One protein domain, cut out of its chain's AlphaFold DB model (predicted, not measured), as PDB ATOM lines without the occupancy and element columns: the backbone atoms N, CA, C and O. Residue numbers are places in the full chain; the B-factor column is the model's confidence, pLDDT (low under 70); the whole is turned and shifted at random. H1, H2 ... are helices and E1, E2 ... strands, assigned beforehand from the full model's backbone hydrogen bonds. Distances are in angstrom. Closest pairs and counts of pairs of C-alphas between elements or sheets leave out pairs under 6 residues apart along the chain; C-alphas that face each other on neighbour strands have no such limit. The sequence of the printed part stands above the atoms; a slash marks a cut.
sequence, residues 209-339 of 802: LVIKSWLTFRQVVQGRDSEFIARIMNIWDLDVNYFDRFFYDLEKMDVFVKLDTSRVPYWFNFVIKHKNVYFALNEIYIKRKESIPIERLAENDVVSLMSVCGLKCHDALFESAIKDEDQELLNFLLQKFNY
ATOM      1  N   LEU A 209     111.589 154.267 157.469       74.94
ATOM      2  CA  LEU A 209     112.470 153.244 156.894       74.94
ATOM      3  C   LEU A 209     112.473 151.972 157.734       74.94
ATOM      4  O   LEU A 209     112.474 152.026 158.959       74.94
ATOM      5  N   VAL A 210     112.537 150.822 157.066       77.81
ATOM      6  CA  VAL A 210     112.516 149.502 157.704       77.81
ATOM      7  C   VAL A 210     113.910 148.882 157.663       77.81
ATOM      8  O   VAL A 210     114.449 148.646 156.582       77.81
ATOM      9  N   ILE A 211     114.462 148.556 158.833       74.56
ATOM     10  CA  ILE A 211     115.679 147.748 158.968       74.56
ATOM     11  C   ILE A 211     115.408 146.356 158.393       74.56
ATOM     12  O   ILE A 211     114.666 145.557 158.963       74.56
ATOM     13  N   LYS A 212     116.064 146.041 157.273       66.31
ATOM     14  CA  LYS A 212     115.899 144.768 156.540       66.31
ATOM     15  C   LYS A 212     116.652 143.583 157.169       66.31
ATOM     16  O   LYS A 212     116.539 142.460 156.684       66.31
ATOM     17  N   SER A 213     117.467 143.812 158.205       76.19
ATOM     18  CA  SER A 213     118.312 142.786 158.832       76.19
ATOM     19  C   SER A 213     118.451 142.995 160.342       76.19
ATOM     20  O   SER A 213     119.240 143.824 160.804       76.19
ATOM     21  N   TRP A 214     117.737 142.172 161.119       77.56
ATOM     22  CA  TRP A 214     117.855 142.110 162.583       77.56
ATOM     23  C   TRP A 214     119.297 141.910 163.055       77.56
ATOM     24  O   TRP A 214     119.762 142.588 163.969       77.56
ATOM     25  N   LEU A 215     120.019 140.992 162.404       79.06
ATOM     26  CA  LEU A 215     121.402 140.665 162.746       79.06
ATOM     27  C   LEU A 215     122.323 141.875 162.560       79.06
ATOM     28  O   LEU A 215     123.182 142.116 163.404       79.06
ATOM     29  N   THR A 216     122.114 142.658 161.499       77.06
ATOM     30  CA  THR A 216     122.896 143.869 161.222       77.06
ATOM     31  C   THR A 216     122.596 144.968 162.236       77.06
ATOM     32  O   THR A 216     123.535 145.537 162.785       77.06
ATOM     33  N   PHE A 217     121.318 145.222 162.555       81.38
ATOM     34  CA  PHE A 217     120.957 146.151 163.633       81.38
ATOM     35  C   PHE A 217     121.624 145.734 164.942       81.38
ATOM     36  O   PHE A 217     122.420 146.500 165.484       81.38
ATOM     37  N   ARG A 218     121.399 144.493 165.394       82.81
ATOM     38  CA  ARG A 218     121.948 143.974 166.651       82.81
ATOM     39  C   ARG A 218     123.473 144.102 166.715       82.81
ATOM     40  O   ARG A 218     123.982 144.545 167.736       82.81
ATOM     41  N   GLN A 219     124.198 143.774 165.645       80.75
ATOM     42  CA  GLN A 219     125.659 143.936 165.581       80.75
ATOM     43  C   GLN A 219     126.121 145.396 165.712       80.75
ATOM     44  O   GLN A 219     127.186 145.646 166.270       80.75
ATOM     45  N   VAL A 220     125.344 146.356 165.207       80.06
ATOM     46  CA  VAL A 220     125.670 147.791 165.257       80.06
ATOM     47  C   VAL A 220     125.381 148.395 166.631       80.06
ATOM     48  O   VAL A 220     126.181 149.202 167.115       80.06
ATOM     49  N   VAL A 221     124.272 147.995 167.264       83.81
ATOM     50  CA  VAL A 221     123.858 148.494 168.587       83.81
ATOM     51  C   VAL A 221     124.490 147.748 169.768       83.81
ATOM     52  O   VAL A 221     124.555 148.291 170.869       83.81
ATOM     53  N   GLN A 222     125.004 146.531 169.573       82.12
ATOM     54  CA  GLN A 222     125.654 145.764 170.637       82.12
ATOM     55  C   GLN A 222     126.895 146.496 171.177       82.12
ATOM     56  O   GLN A 222     127.840 146.783 170.446       82.12
ATOM     57  N   GLY A 223     126.898 146.776 172.485       78.12
ATOM     58  CA  GLY A 223     127.979 147.507 173.156       78.12
ATOM     59  C   GLY A 223     127.950 149.028 172.959       78.12
ATOM     60  O   GLY A 223     128.945 149.688 173.253       78.12
ATOM     61  N   ARG A 224     126.843 149.592 172.459       84.81
ATOM     62  CA  ARG A 224     126.601 151.044 172.391       84.81
ATOM     63  C   ARG A 224     125.833 151.533 173.616       84.81
ATOM     64  O   ARG A 224     125.179 150.745 174.293       84.81
ATOM     65  N   ASP A 225     125.912 152.829 173.898       87.69
ATOM     66  CA  ASP A 225     125.077 153.471 174.916       87.69
ATOM     67  C   ASP A 225     123.602 153.542 174.483       87.69
ATOM     68  O   ASP A 225     123.271 153.433 173.303       87.69
ATOM     69  N   SER A 226     122.694 153.752 175.438       89.94
ATOM     70  CA  SER A 226     121.260 153.783 175.144       89.94
ATOM     71  C   SER A 226     120.774 155.010 174.380       89.94
ATOM     72  O   SER A 226     119.661 154.971 173.861       89.94
ATOM     73  N   GLU A 227     121.555 156.091 174.287       90.00
ATOM     74  CA  GLU A 227     121.158 157.254 173.489       90.00
ATOM     75  C   GLU A 227     121.322 156.961 171.994       90.00
ATOM     76  O   GLU A 227     120.387 157.165 171.221       90.00
ATOM     77  N   PHE A 228     122.460 156.389 171.598       88.81
ATOM     78  CA  PHE A 228     122.695 155.935 170.228       88.81
ATOM     79  C   PHE A 228     121.626 154.934 169.760       88.81
ATOM     80  O   PHE A 228     121.108 155.041 168.647       88.81
ATOM     81  N   ILE A 229     121.262 153.977 170.621       90.06
ATOM     82  CA  ILE A 229     120.255 152.959 170.296       90.06
ATOM     83  C   ILE A 229     118.862 153.587 170.161       90.06
ATOM     84  O   ILE A 229     118.175 153.320 169.173       90.06
ATOM     85  N   ALA A 230     118.460 154.456 171.096       90.19
ATOM     86  CA  ALA A 230     117.171 155.144 171.038       90.19
ATOM     87  C   ALA A 230     117.041 156.013 169.777       90.19
ATOM     88  O   ALA A 230     116.025 155.947 169.092       90.19
ATOM     89  N   ARG A 231     118.099 156.742 169.396       88.56
ATOM     90  CA  ARG A 231     118.137 157.542 168.158       88.56
ATOM     91  C   ARG A 231     117.954 156.696 166.894       88.56
ATOM     92  O   ARG A 231     117.239 157.120 165.993       88.56
ATOM     93  N   ILE A 232     118.523 155.486 166.828       88.19
ATOM     94  CA  ILE A 232     118.222 154.544 165.732       88.19
ATOM     95  C   ILE A 232     116.750 154.108 165.786       88.19
ATOM     96  O   ILE A 232     116.060 154.149 164.771       88.19
ATOM     97  N   MET A 233     116.250 153.722 166.960       88.25
ATOM     98  CA  MET A 233     114.863 153.271 167.148       88.25
ATOM     99  C   MET A 233     113.815 154.372 166.876       88.25
ATOM    100  O   MET A 233     112.661 154.071 166.546       88.25
ATOM    101  N   ASN A 234     114.209 155.644 166.961       88.12
ATOM    102  CA  ASN A 234     113.371 156.788 166.614       88.12
ATOM    103  C   ASN A 234     113.249 157.025 165.102       88.12
ATOM    104  O   ASN A 234     112.248 157.577 164.661       88.12
ATOM    105  N   ILE A 235     114.222 156.576 164.306       85.50
ATOM    106  CA  ILE A 235     114.252 156.793 162.852       85.50
ATOM    107  C   ILE A 235     113.781 155.549 162.087       85.50
ATOM    108  O   ILE A 235     113.011 155.662 161.135       85.50
ATOM    109  N   TRP A 236     114.239 154.360 162.494       87.12
ATOM    110  CA  TRP A 236     113.960 153.109 161.791       87.12
ATOM    111  C   TRP A 236     112.947 152.228 162.515       87.12
ATOM    112  O   TRP A 236     112.988 152.038 163.733       87.12
ATOM    113  N   ASP A 237     112.086 151.615 161.714       86.69
ATOM    114  CA  ASP A 237     111.233 150.497 162.081       86.69
ATOM    115  C   ASP A 237     112.014 149.178 162.022       86.69
ATOM    116  O   ASP A 237     112.876 148.972 161.164       86.69
ATOM    117  N   LEU A 238     111.664 148.242 162.903       83.06
ATOM    118  CA  LEU A 238     112.108 146.855 162.829       83.06
ATOM    119  C   LEU A 238     111.052 145.989 162.138       83.06
ATOM    120  O   LEU A 238     109.915 145.895 162.605       83.06
ATOM    121  N   ASP A 239     111.460 145.270 161.094       79.75
ATOM    122  CA  ASP A 239     110.718 144.111 160.595       79.75
ATOM    123  C   ASP A 239     111.443 142.829 161.010       79.75
ATOM    124  O   ASP A 239     112.449 142.413 160.431       79.75
ATOM    125  N   VAL A 240     110.956 142.234 162.097       77.25
ATOM    126  CA  VAL A 240     111.434 140.958 162.630       77.25
ATOM    127  C   VAL A 240     110.239 140.050 162.896       77.25
ATOM    128  O   VAL A 240     109.118 140.518 163.083       77.25
ATOM    129  N   ASN A 241     110.494 138.742 162.918       71.38
ATOM    130  CA  ASN A 241     109.471 137.715 163.135       71.38
ATOM    131  C   ASN A 241     109.457 137.162 164.573       71.38
ATOM    132  O   ASN A 241     108.671 136.266 164.880       71.38
ATOM    133  N   TYR A 242     110.352 137.636 165.442       73.06
ATOM    134  CA  TYR A 242     110.470 137.189 166.826       73.06
ATOM    135  C   TYR A 242     111.046 138.288 167.725       73.06
ATOM    136  O   TYR A 242     111.860 139.103 167.298       73.06
ATOM    137  N   PHE A 243     110.651 138.258 168.994       77.94
ATOM    138  CA  PHE A 243     111.192 139.094 170.062       77.94
ATOM    139  C   PHE A 243     112.146 138.224 170.889       77.94
ATOM    140  O   PHE A 243     111.712 137.236 171.482       77.94
ATOM    141  N   ASP A 244     113.450 138.516 170.845       79.50
ATOM    142  CA  ASP A 244     114.480 137.735 171.543       79.50
ATOM    143  C   ASP A 244     114.970 138.402 172.839       79.50
ATOM    144  O   ASP A 244     114.491 139.452 173.272       79.50
ATOM    145  N   ARG A 245     115.960 137.762 173.472       81.69
ATOM    146  CA  ARG A 245     116.566 138.219 174.724       81.69
ATOM    147  C   ARG A 245     117.145 139.641 174.651       81.69
ATOM    148  O   ARG A 245     117.212 140.293 175.688       81.69
ATOM    149  N   PHE A 246     117.540 140.126 173.472       82.25
ATOM    150  CA  PHE A 246     118.178 141.432 173.308       82.25
ATOM    151  C   PHE A 246     117.267 142.584 173.746       82.25
ATOM    152  O   PHE A 246     117.751 143.544 174.336       82.25
ATOM    153  N   PHE A 247     115.949 142.481 173.551       84.06
ATOM    154  CA  PHE A 247     115.015 143.523 173.990       84.06
ATOM    155  C   PHE A 247     114.978 143.694 175.522       84.06
ATOM    156  O   PHE A 247     114.859 144.820 175.998       84.06
ATOM    157  N   TYR A 248     115.198 142.624 176.294       83.75
ATOM    158  CA  TYR A 248     115.369 142.700 177.756       83.75
ATOM    159  C   TYR A 248     116.728 143.280 178.176       83.75
ATOM    160  O   TYR A 248     116.911 143.708 179.314       83.75
ATOM    161  N   ASP A 249     117.718 143.278 177.282       85.19
ATOM    162  CA  ASP A 249     118.970 143.996 177.510       85.19
ATOM    163  C   ASP A 249     118.806 145.494 177.168       85.19
ATOM    164  O   ASP A 249     119.400 146.323 177.848       85.19
ATOM    165  N   LEU A 250     117.924 145.860 176.222       87.06
ATOM    166  CA  LEU A 250     117.527 147.257 175.958       87.06
ATOM    167  C   LEU A 250     116.723 147.891 177.113       87.06
ATOM    168  O   LEU A 250     116.937 149.062 177.429       87.06
ATOM    169  N   GLU A 251     115.837 147.118 177.754       83.25
ATOM    170  CA  GLU A 251     115.126 147.467 179.003       83.25
ATOM    171  C   GLU A 251     116.104 147.924 180.095       83.25
ATOM    172  O   GLU A 251     116.005 149.040 180.597       83.25
ATOM    173  N   LYS A 252     117.138 147.122 180.386       84.94
ATOM    174  CA  LYS A 252     118.149 147.424 181.423       84.94
ATOM    175  C   LYS A 252     119.007 148.656 181.135       84.94
ATOM    176  O   LYS A 252     119.794 149.059 181.987       84.94
ATOM    177  N   MET A 253     118.929 149.195 179.923       86.19
ATOM    178  CA  MET A 253     119.667 150.380 179.492       86.19
ATOM    179  C   MET A 253     118.748 151.614 179.372       86.19
ATOM    180  O   MET A 253     119.208 152.663 178.918       86.19
ATOM    181  N   ASP A 254     117.469 151.489 179.760       87.81
ATOM    182  CA  ASP A 254     116.405 152.503 179.667       87.81
ATOM    183  C   ASP A 254     116.246 153.108 178.258       87.81
ATOM    184  O   ASP A 254     115.925 154.285 178.078       87.81
ATOM    185  N   VAL A 255     116.455 152.292 177.218       91.19
ATOM    186  CA  VAL A 255     116.360 152.732 175.813       91.19
ATOM    187  C   VAL A 255     114.947 153.209 175.467       91.19
ATOM    188  O   VAL A 255     114.792 154.236 174.811       91.19
ATOM    189  N   PHE A 256     113.914 152.514 175.954       90.06
ATOM    190  CA  PHE A 256     112.512 152.859 175.689       90.06
ATOM    191  C   PHE A 256     112.095 154.196 176.321       90.06
ATOM    192  O   PHE A 256     111.288 154.925 175.746       90.06
ATOM    193  N   VAL A 257     112.717 154.579 177.442       89.62
ATOM    194  CA  VAL A 257     112.493 155.883 178.088       89.62
ATOM    195  C   VAL A 257     112.993 157.032 177.209       89.62
ATOM    196  O   VAL A 257     112.397 158.105 177.217       89.62
ATOM    197  N   LYS A 258     114.031 156.798 176.397       91.19
ATOM    198  CA  LYS A 258     114.669 157.793 175.517       91.19
ATOM    199  C   LYS A 258     114.038 157.920 174.122       91.19
ATOM    200  O   LYS A 258     114.553 158.672 173.299       91.19
ATOM    201  N   LEU A 259     112.964 157.186 173.827       91.00
ATOM    202  CA  LEU A 259     112.289 157.265 172.526       91.00
ATOM    203  C   LEU A 259     111.555 158.602 172.341       91.00
ATOM    204  O   LEU A 259     111.084 159.204 173.304       91.00
ATOM    205  N   ASP A 260     111.370 159.049 171.106       89.62
ATOM    206  CA  ASP A 260     110.532 160.220 170.842       89.62
ATOM    207  C   ASP A 260     109.057 159.876 171.108       89.62
ATOM    208  O   ASP A 260     108.604 158.766 170.820       89.62
ATOM    209  N   THR A 261     108.274 160.821 171.640       90.62
ATOM    210  CA  THR A 261     106.836 160.646 171.957       90.62
ATOM    211  C   THR A 261     106.035 160.084 170.773       90.62
ATOM    212  O   THR A 261     105.173 159.230 170.946       90.62
ATOM    213  N   SER A 262     106.369 160.485 169.542       89.06
ATOM    214  CA  SER A 262     105.749 159.982 168.305       89.06
ATOM    215  C   SER A 262     106.091 158.521 167.965       89.06
ATOM    216  O   SER A 262     105.384 157.889 167.181       89.06
ATOM    217  N   ARG A 263     107.169 157.968 168.535       89.75
ATOM    218  CA  ARG A 263     107.701 156.624 168.249       89.75
ATOM    219  C   ARG A 263     107.305 155.593 169.300       89.75
ATOM    220  O   ARG A 263     107.210 154.409 168.981       89.75
ATOM    221  N   VAL A 264     107.000 156.023 170.524       92.75
ATOM    222  CA  VAL A 264     106.513 155.150 171.605       92.75
ATOM    223  C   VAL A 264     105.277 154.308 171.199       92.75
ATOM    224  O   VAL A 264     105.312 153.099 171.442       92.75
ATOM    225  N   PRO A 265     104.241 154.831 170.497       92.31
ATOM    226  CA  PRO A 265     103.111 154.018 170.022       92.31
ATOM    227  C   PRO A 265     103.511 152.912 169.039       92.31
ATOM    228  O   PRO A 265     102.985 151.799 169.104       92.31
ATOM    229  N   TYR A 266     104.460 153.198 168.139       91.81
ATOM    230  CA  TYR A 266     105.002 152.201 167.214       91.81
ATOM    231  C   TYR A 266     105.682 151.067 167.991       91.81
ATOM    232  O   TYR A 266     105.371 149.896 167.771       91.81
ATOM    233  N   TRP A 267     106.549 151.409 168.949       91.31
ATOM    234  CA  TRP A 267     107.275 150.423 169.748       91.31
ATOM    235  C   TRP A 267     106.357 149.590 170.643       91.31
ATOM    236  O   TRP A 267     106.519 148.373 170.703       91.31
ATOM    237  N   PHE A 268     105.334 150.197 171.249       92.31
ATOM    238  CA  PHE A 268     104.298 149.460 171.975       92.31
ATOM    239  C   PHE A 268     103.616 148.421 171.074       92.31
ATOM    240  O   PHE A 268     103.606 147.228 171.383       92.31
ATOM    241  N   ASN A 269     103.122 148.849 169.909       90.50
ATOM    242  CA  ASN A 269     102.452 147.970 168.949       90.50
ATOM    243  C   ASN A 269     103.371 146.865 168.409       90.50
ATOM    244  O   ASN A 269     102.934 145.726 168.244       90.50
ATOM    245  N   PHE A 270     104.649 147.168 168.185       90.75
ATOM    246  CA  PHE A 270     105.659 146.195 167.777       90.75
ATOM    247  C   PHE A 270     105.852 145.084 168.825       90.75
ATOM    248  O   PHE A 270     105.895 143.905 168.464       90.75
ATOM    249  N   VAL A 271     105.921 145.418 170.119       89.75
ATOM    250  CA  VAL A 271     106.062 144.413 171.192       89.75
ATOM    251  C   VAL A 271     104.766 143.612 171.390       89.75
ATOM    252  O   VAL A 271     104.816 142.387 171.559       89.75
ATOM    253  N   ILE A 272     103.600 144.263 171.286       88.25
ATOM    254  CA  ILE A 272     102.280 143.609 171.332       88.25
ATOM    255  C   ILE A 272     102.106 142.608 170.176       88.25
ATOM    256  O   ILE A 272     101.730 141.460 170.425       88.25
ATOM    257  N   LYS A 273     102.480 142.968 168.937       87.69
ATOM    258  CA  LYS A 273     102.502 142.059 167.766       87.69
ATOM    259  C   LYS A 273     103.305 140.781 168.046       87.69
ATOM    260  O   LYS A 273     102.925 139.696 167.608       87.69
ATOM    261  N   HIS A 274     104.381 140.894 168.826       87.56
ATOM    262  CA  HIS A 274     105.228 139.779 169.254       87.56
ATOM    263  C   HIS A 274     104.782 139.100 170.561       87.56
ATOM    264  O   HIS A 274     105.550 138.336 171.146       87.56
ATOM    265  N   LYS A 275     103.546 139.336 171.020       84.44
ATOM    266  CA  LYS A 275     102.915 138.706 172.198       84.44
ATOM    267  C   LYS A 275     103.615 138.972 173.541       84.44
ATOM    268  O   LYS A 275     103.310 138.307 174.527       84.44
ATOM    269  N   ASN A 276     104.506 139.961 173.617       86.31
ATOM    270  CA  ASN A 276     105.280 140.281 174.823       86.31
ATOM    271  C   ASN A 276     104.612 141.384 175.665       86.31
ATOM    272  O   ASN A 276     105.223 142.378 176.042       86.31
ATOM    273  N   VAL A 277     103.323 141.202 175.967       86.38
ATOM    274  CA  VAL A 277     102.474 142.234 176.592       86.38
ATOM    275  C   VAL A 277     103.001 142.751 177.933       86.38
ATOM    276  O   VAL A 277     102.980 143.954 178.148       86.38
ATOM    277  N   TYR A 278     103.558 141.901 178.802       86.06
ATOM    278  CA  TYR A 278     104.114 142.344 180.090       86.06
ATOM    279  C   TYR A 278     105.265 143.350 179.911       86.06
ATOM    280  O   TYR A 278     105.325 144.353 180.615       86.06
ATOM    281  N   PHE A 279     106.126 143.125 178.914       89.44
ATOM    282  CA  PHE A 279     107.192 144.059 178.550       89.44
ATOM    283  C   PHE A 279     106.614 145.361 177.985       89.44
ATOM    284  O   PHE A 279     107.001 146.444 178.412       89.44
ATOM    285  N   ALA A 280     105.657 145.265 177.055       90.25
ATOM    286  CA  ALA A 280     105.009 146.434 176.461       90.25
ATOM    287  C   ALA A 280     104.328 147.319 177.520       90.25
ATOM    288  O   ALA A 280     104.375 148.542 177.423       90.25
ATOM    289  N   LEU A 281     103.717 146.714 178.544       89.56
ATOM    290  CA  LEU A 281     103.081 147.448 179.631       89.56
ATOM    291  C   LEU A 281     104.113 148.092 180.566       89.56
ATOM    292  O   LEU A 281     104.020 149.289 180.806       89.56
ATOM    293  N   ASN A 282     105.116 147.354 181.044       88.56
ATOM    294  CA  ASN A 282     106.083 147.894 182.006       88.56
ATOM    295  C   ASN A 282     107.049 148.909 181.387       88.56
ATOM    296  O   ASN A 282     107.202 150.016 181.899       88.56
ATOM    297  N   GLU A 283     107.693 148.544 180.282       89.62
ATOM    298  CA  GLU A 283     108.834 149.292 179.744       89.62
ATOM    299  C   GLU A 283     108.438 150.394 178.767       89.62
ATOM    300  O   GLU A 283     109.238 151.287 178.487       89.62
ATOM    301  N   ILE A 284     107.204 150.342 178.257       91.38
ATOM    302  CA  ILE A 284     106.705 151.292 177.266       91.38
ATOM    303  C   ILE A 284     105.476 152.030 177.809       91.38
ATOM    304  O   ILE A 284     105.545 153.240 177.975       91.38
ATOM    305  N   TYR A 285     104.377 151.350 178.157       91.81
ATOM    306  CA  TYR A 285     103.165 152.044 178.622       91.81
ATOM    307  C   TYR A 285     103.351 152.769 179.960       91.81
ATOM    308  O   TYR A 285     103.124 153.969 180.028       91.81
ATOM    309  N   ILE A 286     103.792 152.079 181.015       89.81
ATOM    310  CA  ILE A 286     103.951 152.662 182.357       89.81
ATOM    311  C   ILE A 286     105.040 153.742 182.352       89.81
ATOM    312  O   ILE A 286     104.824 154.841 182.857       89.81
ATOM    313  N   LYS A 287     106.200 153.467 181.737       90.25
ATOM    314  CA  LYS A 287     107.313 154.429 181.680       90.25
ATOM    315  C   LYS A 287     107.064 155.634 180.756       90.25
ATOM    316  O   LYS A 287     107.722 156.649 180.960       90.25
ATOM    317  N   ARG A 288     106.189 155.530 179.741       89.75
ATOM    318  CA  ARG A 288     105.966 156.547 178.683       89.75
ATOM    319  C   ARG A 288     104.483 156.777 178.372       89.75
ATOM    320  O   ARG A 288     104.061 156.883 177.214       89.75
ATOM    321  N   LYS A 289     103.679 156.825 179.432       85.44
ATOM    322  CA  LYS A 289     102.215 156.862 179.367       85.44
ATOM    323  C   LYS A 289     101.663 158.076 178.623       85.44
ATOM    324  O   LYS A 289     100.651 157.960 177.943       85.44
ATOM    325  N   GLU A 290     102.360 159.213 178.668       86.69
ATOM    326  CA  GLU A 290     101.985 160.441 177.951       86.69
ATOM    327  C   GLU A 290     101.871 160.249 176.430       86.69
ATOM    328  O   GLU A 290     101.252 161.057 175.742       86.69
ATOM    329  N   SER A 291     102.480 159.181 175.908       89.19
ATOM    330  CA  SER A 291     102.499 158.852 174.489       89.19
ATOM    331  C   SER A 291     101.421 157.842 174.069       89.19
ATOM    332  O   SER A 291     101.226 157.664 172.868       89.19
ATOM    333  N   ILE A 292     100.750 157.138 174.994       88.94
ATOM    334  CA  ILE A 292      99.834 156.030 174.658       88.94
ATOM    335  C   ILE A 292      98.442 156.267 175.263       88.94
ATOM    336  O   ILE A 292      98.294 156.183 176.483       88.94
ATOM    337  N   PRO A 293      97.401 156.492 174.434       88.12
ATOM    338  CA  PRO A 293      96.042 156.697 174.921       88.12
ATOM    339  C   PRO A 293      95.520 155.434 175.609       88.12
ATOM    340  O   PRO A 293      95.823 154.308 175.197       88.12
ATOM    341  N   ILE A 294      94.726 155.608 176.660       85.88
ATOM    342  CA  ILE A 294      94.280 154.494 177.495       85.88
ATOM    343  C   ILE A 294      93.362 153.517 176.752       85.88
ATOM    344  O   ILE A 294      93.389 152.313 177.004       85.88
ATOM    345  N   GLU A 295      92.620 154.007 175.763       86.56
ATOM    346  CA  GLU A 295      91.771 153.216 174.879       86.56
ATOM    347  C   GLU A 295      92.550 152.111 174.161       86.56
ATOM    348  O   GLU A 295      91.979 151.055 173.891       86.56
ATOM    349  N   ARG A 296      93.862 152.286 173.937       88.56
ATOM    350  CA  ARG A 296      94.717 151.253 173.338       88.56
ATOM    351  C   ARG A 296      94.805 149.994 174.207       88.56
ATOM    352  O   ARG A 296      94.923 148.893 173.674       88.56
ATOM    353  N   LEU A 297      94.686 150.119 175.533       84.75
ATOM    354  CA  LEU A 297      94.596 148.967 176.441       84.75
ATOM    355  C   LEU A 297      93.251 148.226 176.337       84.75
ATOM    356  O   LEU A 297      93.139 147.093 176.804       84.75
ATOM    357  N   ALA A 298      92.223 148.856 175.757       81.12
ATOM    358  CA  ALA A 298      90.881 148.293 175.593       81.12
ATOM    359  C   ALA A 298      90.737 147.422 174.336       81.12
ATOM    360  O   ALA A 298      89.711 146.763 174.161       81.12
ATOM    361  N   GLU A 299      91.717 147.466 173.435       85.19
ATOM    362  CA  GLU A 299      91.658 146.794 172.141       85.19
ATOM    363  C   GLU A 299      91.852 145.275 172.278       85.19
ATOM    364  O   GLU A 299      92.601 144.780 173.120       85.19
ATOM    365  N   ASN A 300      91.146 144.508 171.440       81.12
ATOM    366  CA  ASN A 300      91.015 143.055 171.596       81.12
ATOM    367  C   ASN A 300      92.355 142.295 171.532       81.12
ATOM    368  O   ASN A 300      92.494 141.244 172.161       81.12
ATOM    369  N   ASP A 301      93.340 142.789 170.779       82.12
ATOM    370  CA  ASP A 301      94.685 142.209 170.709       82.12
ATOM    371  C   ASP A 301      95.443 142.381 172.036       82.12
ATOM    372  O   ASP A 301      96.029 141.419 172.532       82.12
ATOM    373  N   VAL A 302      95.361 143.558 172.663       81.88
ATOM    374  CA  VAL A 302      95.969 143.825 173.973       81.88
ATOM    375  C   VAL A 302      95.225 143.074 175.076       81.88
ATOM    376  O   VAL A 302      95.858 142.332 175.824       81.88
ATOM    377  N   VAL A 303      93.893 143.170 175.141       78.38
ATOM    378  CA  VAL A 303      93.070 142.500 176.170       78.38
ATOM    379  C   VAL A 303      93.240 140.977 176.129       78.38
ATOM    380  O   VAL A 303      93.404 140.339 177.175       78.38
ATOM    381  N   SER A 304      93.258 140.371 174.936       76.31
ATOM    382  CA  SER A 304      93.463 138.921 174.809       76.31
ATOM    383  C   SER A 304      94.851 138.492 175.289       76.31
ATOM    384  O   SER A 304      94.956 137.494 176.002       76.31
ATOM    385  N   LEU A 305      95.904 139.264 175.010       77.00
ATOM    386  CA  LEU A 305      97.244 138.992 175.535       77.00
ATOM    387  C   LEU A 305      97.351 139.263 177.045       77.00
ATOM    388  O   LEU A 305      97.980 138.476 177.755       77.00
ATOM    389  N   MET A 306      96.694 140.306 177.561       75.19
ATOM    390  CA  MET A 306      96.612 140.585 179.000       75.19
ATOM    391  C   MET A 306      95.965 139.433 179.777       75.19
ATOM    392  O   MET A 306      96.403 139.107 180.880       75.19
ATOM    393  N   SER A 307      94.983 138.748 179.182       67.81
ATOM    394  CA  SER A 307      94.397 137.541 179.777       67.81
ATOM    395  C   SER A 307      95.409 136.388 179.913       67.81
ATOM    396  O   SER A 307      95.332 135.619 180.868       67.81
ATOM    397  N   VAL A 308      96.403 136.307 179.014       69.38
ATOM    398  CA  VAL A 308      97.449 135.266 179.007       69.38
ATOM    399  C   VAL A 308      98.557 135.546 180.025       69.38
ATOM    400  O   VAL A 308      99.003 134.618 180.695       69.38
ATOM    401  N   CYS A 309      99.002 136.799 180.192       71.00
ATOM    402  CA  CYS A 309      99.936 137.130 181.283       71.00
ATOM    403  C   CYS A 309      99.258 137.179 182.666       71.00
ATOM    404  O   CYS A 309      99.951 137.170 183.689       71.00
ATOM    405  N   GLY A 310      97.921 137.200 182.704       67.50
ATOM    406  CA  GLY A 310      97.125 137.086 183.919       67.50
ATOM    407  C   GLY A 310      97.447 138.184 184.929       67.50
ATOM    408  O   GLY A 310      97.715 139.330 184.562       67.50
ATOM    409  N   LEU A 311      97.437 137.830 186.218       68.44
ATOM    410  CA  LEU A 311      97.589 138.782 187.324       68.44
ATOM    411  C   LEU A 311      98.830 139.682 187.195       68.44
ATOM    412  O   LEU A 311      98.734 140.856 187.516       68.44
ATOM    413  N   LYS A 312      99.951 139.205 186.632       72.94
ATOM    414  CA  LYS A 312     101.204 139.985 186.545       72.94
ATOM    415  C   LYS A 312     101.070 141.318 185.802       72.94
ATOM    416  O   LYS A 312     101.648 142.306 186.234       72.94
ATOM    417  N   CYS A 313     100.342 141.346 184.685       78.44
ATOM    418  CA  CYS A 313     100.136 142.583 183.922       78.44
ATOM    419  C   CYS A 313      99.146 143.530 184.605       78.44
ATOM    420  O   CYS A 313      99.306 144.744 184.538       78.44
ATOM    421  N   HIS A 314      98.117 142.965 185.243       73.38
ATOM    422  CA  HIS A 314      97.108 143.739 185.957       73.38
ATOM    423  C   HIS A 314      97.726 144.386 187.198       73.38
ATOM    424  O   HIS A 314      97.563 145.582 187.390       73.38
ATOM    425  N   ASP A 315      98.502 143.619 187.966       72.69
ATOM    426  CA  ASP A 315      99.213 144.081 189.156       72.69
ATOM    427  C   ASP A 315     100.190 145.213 188.811       72.69
ATOM    428  O   ASP A 315     100.145 146.250 189.459       72.69
ATOM    429  N   ALA A 316     100.979 145.097 187.736       80.62
ATOM    430  CA  ALA A 316     101.901 146.163 187.326       80.62
ATOM    431  C   ALA A 316     101.191 147.465 186.896       80.62
ATOM    432  O   ALA A 316     101.578 148.553 187.324       80.62
ATOM    433  N   LEU A 317     100.127 147.374 186.082       80.56
ATOM    434  CA  LEU A 317      99.322 148.546 185.697       80.56
ATOM    435  C   LEU A 317      98.652 149.207 186.904       80.56
ATOM    436  O   LEU A 317      98.525 150.427 186.962       80.56
ATOM    437  N   PHE A 318      98.223 148.395 187.859       74.62
ATOM    438  CA  PHE A 318      97.530 148.830 189.057       74.62
ATOM    439  C   PHE A 318      98.474 149.458 190.092       74.62
ATOM    440  O   PHE A 318      98.157 150.502 190.659       74.62
ATOM    441  N   GLU A 319      99.661 148.879 190.289       75.00
ATOM    442  CA  GLU A 319     100.736 149.458 191.099       75.00
ATOM    443  C   GLU A 319     101.190 150.807 190.529       75.00
ATOM    444  O   GLU A 319     101.337 151.755 191.298       75.00
ATOM    445  N   SER A 320     101.326 150.944 189.201       81.69
ATOM    446  CA  SER A 320     101.566 152.250 188.563       81.69
ATOM    447  C   SER A 320     100.405 153.220 188.786       81.69
ATOM    448  O   SER A 320     100.642 154.333 189.242       81.69
ATOM    449  N   ALA A 321      99.151 152.804 188.572       76.81
ATOM    450  CA  ALA A 321      97.990 153.676 188.778       76.81
ATOM    451  C   ALA A 321      97.912 154.244 190.210       76.81
ATOM    452  O   ALA A 321      97.580 155.411 190.392       76.81
ATOM    453  N   ILE A 322      98.256 153.447 191.228       70.00
ATOM    454  CA  ILE A 322      98.331 153.914 192.623       70.00
ATOM    455  C   ILE A 322      99.562 154.795 192.848       70.00
ATOM    456  O   ILE A 322      99.463 155.854 193.464       70.00
ATOM    457  N   LYS A 323     100.734 154.361 192.371       73.62
ATOM    458  CA  LYS A 323     102.007 155.054 192.595       73.62
ATOM    459  C   LYS A 323     102.024 156.446 191.963       73.62
ATOM    460  O   LYS A 323     102.576 157.369 192.557       73.62
ATOM    461  N   ASP A 324     101.475 156.565 190.763       75.12
ATOM    462  CA  ASP A 324     101.532 157.768 189.939       75.12
ATOM    463  C   ASP A 324     100.235 158.609 190.070       75.12
ATOM    464  O   ASP A 324     100.016 159.539 189.301       75.12
ATOM    465  N   GLU A 325      99.399 158.294 191.074       73.25
ATOM    466  CA  GLU A 325      98.149 158.981 191.445       73.25
ATOM    467  C   GLU A 325      97.111 159.118 190.303       73.25
ATOM    468  O   GLU A 325      96.422 160.127 190.144       73.25
ATOM    469  N   ASP A 326      96.960 158.063 189.503       77.44
ATOM    470  CA  ASP A 326      96.253 158.125 188.228       77.44
ATOM    471  C   ASP A 326      94.826 157.549 188.265       77.44
ATOM    472  O   ASP A 326      94.586 156.339 188.180       77.44
ATOM    473  N   GLN A 327      93.850 158.456 188.339       74.00
ATOM    474  CA  GLN A 327      92.425 158.120 188.380       74.00
ATOM    475  C   GLN A 327      91.909 157.483 187.077       74.00
ATOM    476  O   GLN A 327      91.023 156.628 187.120       74.00
ATOM    477  N   GLU A 328      92.428 157.893 185.917       79.06
ATOM    478  CA  GLU A 328      91.927 157.460 184.606       79.06
ATOM    479  C   GLU A 328      92.234 155.978 184.355       79.06
ATOM    480  O   GLU A 328      91.331 155.198 184.035       79.06
ATOM    481  N   LEU A 329      93.478 155.559 184.611       80.56
ATOM    482  CA  LEU A 329      93.903 154.164 184.527       80.56
ATOM    483  C   LEU A 329      93.174 153.283 185.529       80.56
ATOM    484  O   LEU A 329      92.737 152.182 185.187       80.56
ATOM    485  N   LEU A 330      92.975 153.780 186.744       74.75
ATOM    486  CA  LEU A 330      92.297 153.029 187.787       74.75
ATOM    487  C   LEU A 330      90.798 152.842 187.481       74.75
ATOM    488  O   LEU A 330      90.280 151.727 187.590       74.75
ATOM    489  N   ASN A 331      90.120 153.888 186.996       73.88
ATOM    490  CA  ASN A 331      88.735 153.820 186.516       73.88
ATOM    491  C   ASN A 331      88.587 152.841 185.340       73.88
ATOM    492  O   ASN A 331      87.690 151.995 185.339       73.88
ATOM    493  N   PHE A 332      89.484 152.921 184.358       77.38
ATOM    494  CA  PHE A 332      89.508 152.037 183.195       77.38
ATOM    495  C   PHE A 332      89.672 150.560 183.581       77.38
ATOM    496  O   PHE A 332      88.893 149.715 183.124       77.38
ATOM    497  N   LEU A 333      90.634 150.247 184.459       74.56
ATOM    498  CA  LEU A 333      90.864 148.889 184.959       74.56
ATOM    499  C   LEU A 333      89.604 148.334 185.645       74.56
ATOM    500  O   LEU A 333      89.193 147.210 185.356       74.56
ATOM    501  N   LEU A 334      88.934 149.137 186.480       68.50
ATOM    502  CA  LEU A 334      87.705 148.752 187.189       68.50
ATOM    503  C   LEU A 334      86.475 148.577 186.276       68.50
ATOM    504  O   LEU A 334      85.586 147.776 186.589       68.50
ATOM    505  N   GLN A 335      86.396 149.321 185.167       69.00
ATOM    506  CA  GLN A 335      85.280 149.260 184.214       69.00
ATOM    507  C   GLN A 335      85.431 148.141 183.177       69.00
ATOM    508  O   GLN A 335      84.482 147.395 182.937       69.00
ATOM    509  N   LYS A 336      86.596 148.039 182.523       64.94
ATOM    510  CA  LYS A 336      86.800 147.151 181.365       64.94
ATOM    511  C   LYS A 336      87.201 145.742 181.769       64.94
ATOM    512  O   LYS A 336      86.656 144.780 181.229       64.94
ATOM    513  N   PHE A 337      88.077 145.600 182.762       59.25
ATOM    514  CA  PHE A 337      88.455 144.299 183.314       59.25
ATOM    515  C   PHE A 337      87.445 143.902 184.399       59.25
ATOM    516  O   PHE A 337      87.776 143.725 185.568       59.25
ATOM    517  N   ASN A 338      86.174 143.781 183.985       52.97
ATOM    518  CA  ASN A 338      85.006 143.481 184.820       52.97
ATOM    519  C   ASN A 338      85.000 142.004 185.279       52.97
ATOM    520  O   ASN A 338      84.122 141.207 184.949       52.97
ATOM    521  N   TYR A 339      86.036 141.651 186.030       47.44
ATOM    522  CA  TYR A 339      86.278 140.369 186.674       47.44
ATOM    523  C   TYR A 339      85.443 140.235 187.961       47.44
ATOM    524  O   TYR A 339      84.977 141.226 188.524       47.44
TER     525      TYR A 339
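What this domain is: This is residues 209 to 339 of the 802 residues of an uncharacterized protein of Rozella allomycis (strain CSF55) (UniProt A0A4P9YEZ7). An elongated, mostly helical domain is made of two parts set end to end: at one end a small head, where the two-strand ribbon E1 and E2 sits with H1 and H2, and beyond it a larger body, where H4, H5, H8 and H9 stand side by side in a curved row. H7 runs crosswise past the ends of H4, H5 and H8 where Ile 272, Val 277 and Cys 313 lie, touching H5 there, while short H6 packs on H9 and H3 lies between head and body. The printed part has 131 residues, with nine named helices and two strands in the order E1 H1 H2 E2 H3 H4 H5 H6 H7 H8 H9; the sheet, E1 beside E2, is parallel. The whole is compact, with a radius of gyration of the C-alphas of 15.1 A, and spans 45 by 27 by 23 A.

Where its parts are: E1, residues 209 to 211, begins at C-alpha 209 (112.470, 153.244, 156.894). H1 is residues 214 to 221, H2 residues 226 to 235, 14.5 A long, E2 residues 236 to 238, and H3 residues 246 to 251. H4, residues 264 to 273, is 14.2 A long and begins at C-alpha 264 (106.513, 155.150, 171.605). H5 is residues 277 to 286 and H6 residues 294 to 298. H7, residues 300 to 309, measures 14.4 A, and H8, residues 311 to 323, 17.7 A. H9, residues 327 to 336, ends at C-alpha 336 (86.800, 147.151, 181.365).

How they stand to each other: H5 is the hub, touching three helices. It forms a helical hairpin with H4, at a shallow tilt of 10 degrees, the closest C-alphas being Phe 268 and Ala 280, 5.5 A apart. H8 touches H5 the same way at a shallow tilt of 8 degrees, with Tyr 278 and Cys 313 closest at 5.5 A between C-alphas. H7 touches H5 about perpendicular at 72 degrees, only just past steep, with the C-alphas of Val 277 and Leu 305 closest at 6.2 A. H8, with residues 317 to 322 alone, touches H9 in a second helical hairpin, where the C-alphas of Ala 321 and Leu 330 are closest at 5.8 A. H6 only just touches H9, with 3 pairs of C-alphas within 8 A, closest Ile 294 and Leu 329 at 7.0 A. H3 and H5 are close but not clearly touching, the C-alphas of Glu 251 and Glu 283 being closest at 6.6 A. H2 and H4 are near each other. H1 and H2 are close but not clearly touching, with the C-alphas of Val 221 and Ile 229 closest at 6.0 A. E1, H1 H2, E2 is a strand-helix-strand unit, two parallel neighbour strands with helices between, and its crossover is right-handed; N 211 and O 237 are within hydrogen-bond range at 2.8 A. Every O i to N i+4 pair is within range in H1, H2, H3, H4, H8 and H9, against 5 of 6 in H5, 5 of 6 in H7 and 0 of 1 in H6, where 2 of 2 O i to N i+3 pairs are.

The domain as a whole: The two C-alphas farthest apart, those of Val 220 and Tyr 339, are 45.4 A apart. The printed part has no cut, and the link from H3 to H4, residues 252 to 263, is long. Mean pLDDT of the printed part is 81.9, with residues 212, 307 to 308, 310 to 311 and 334 to 339 under 70.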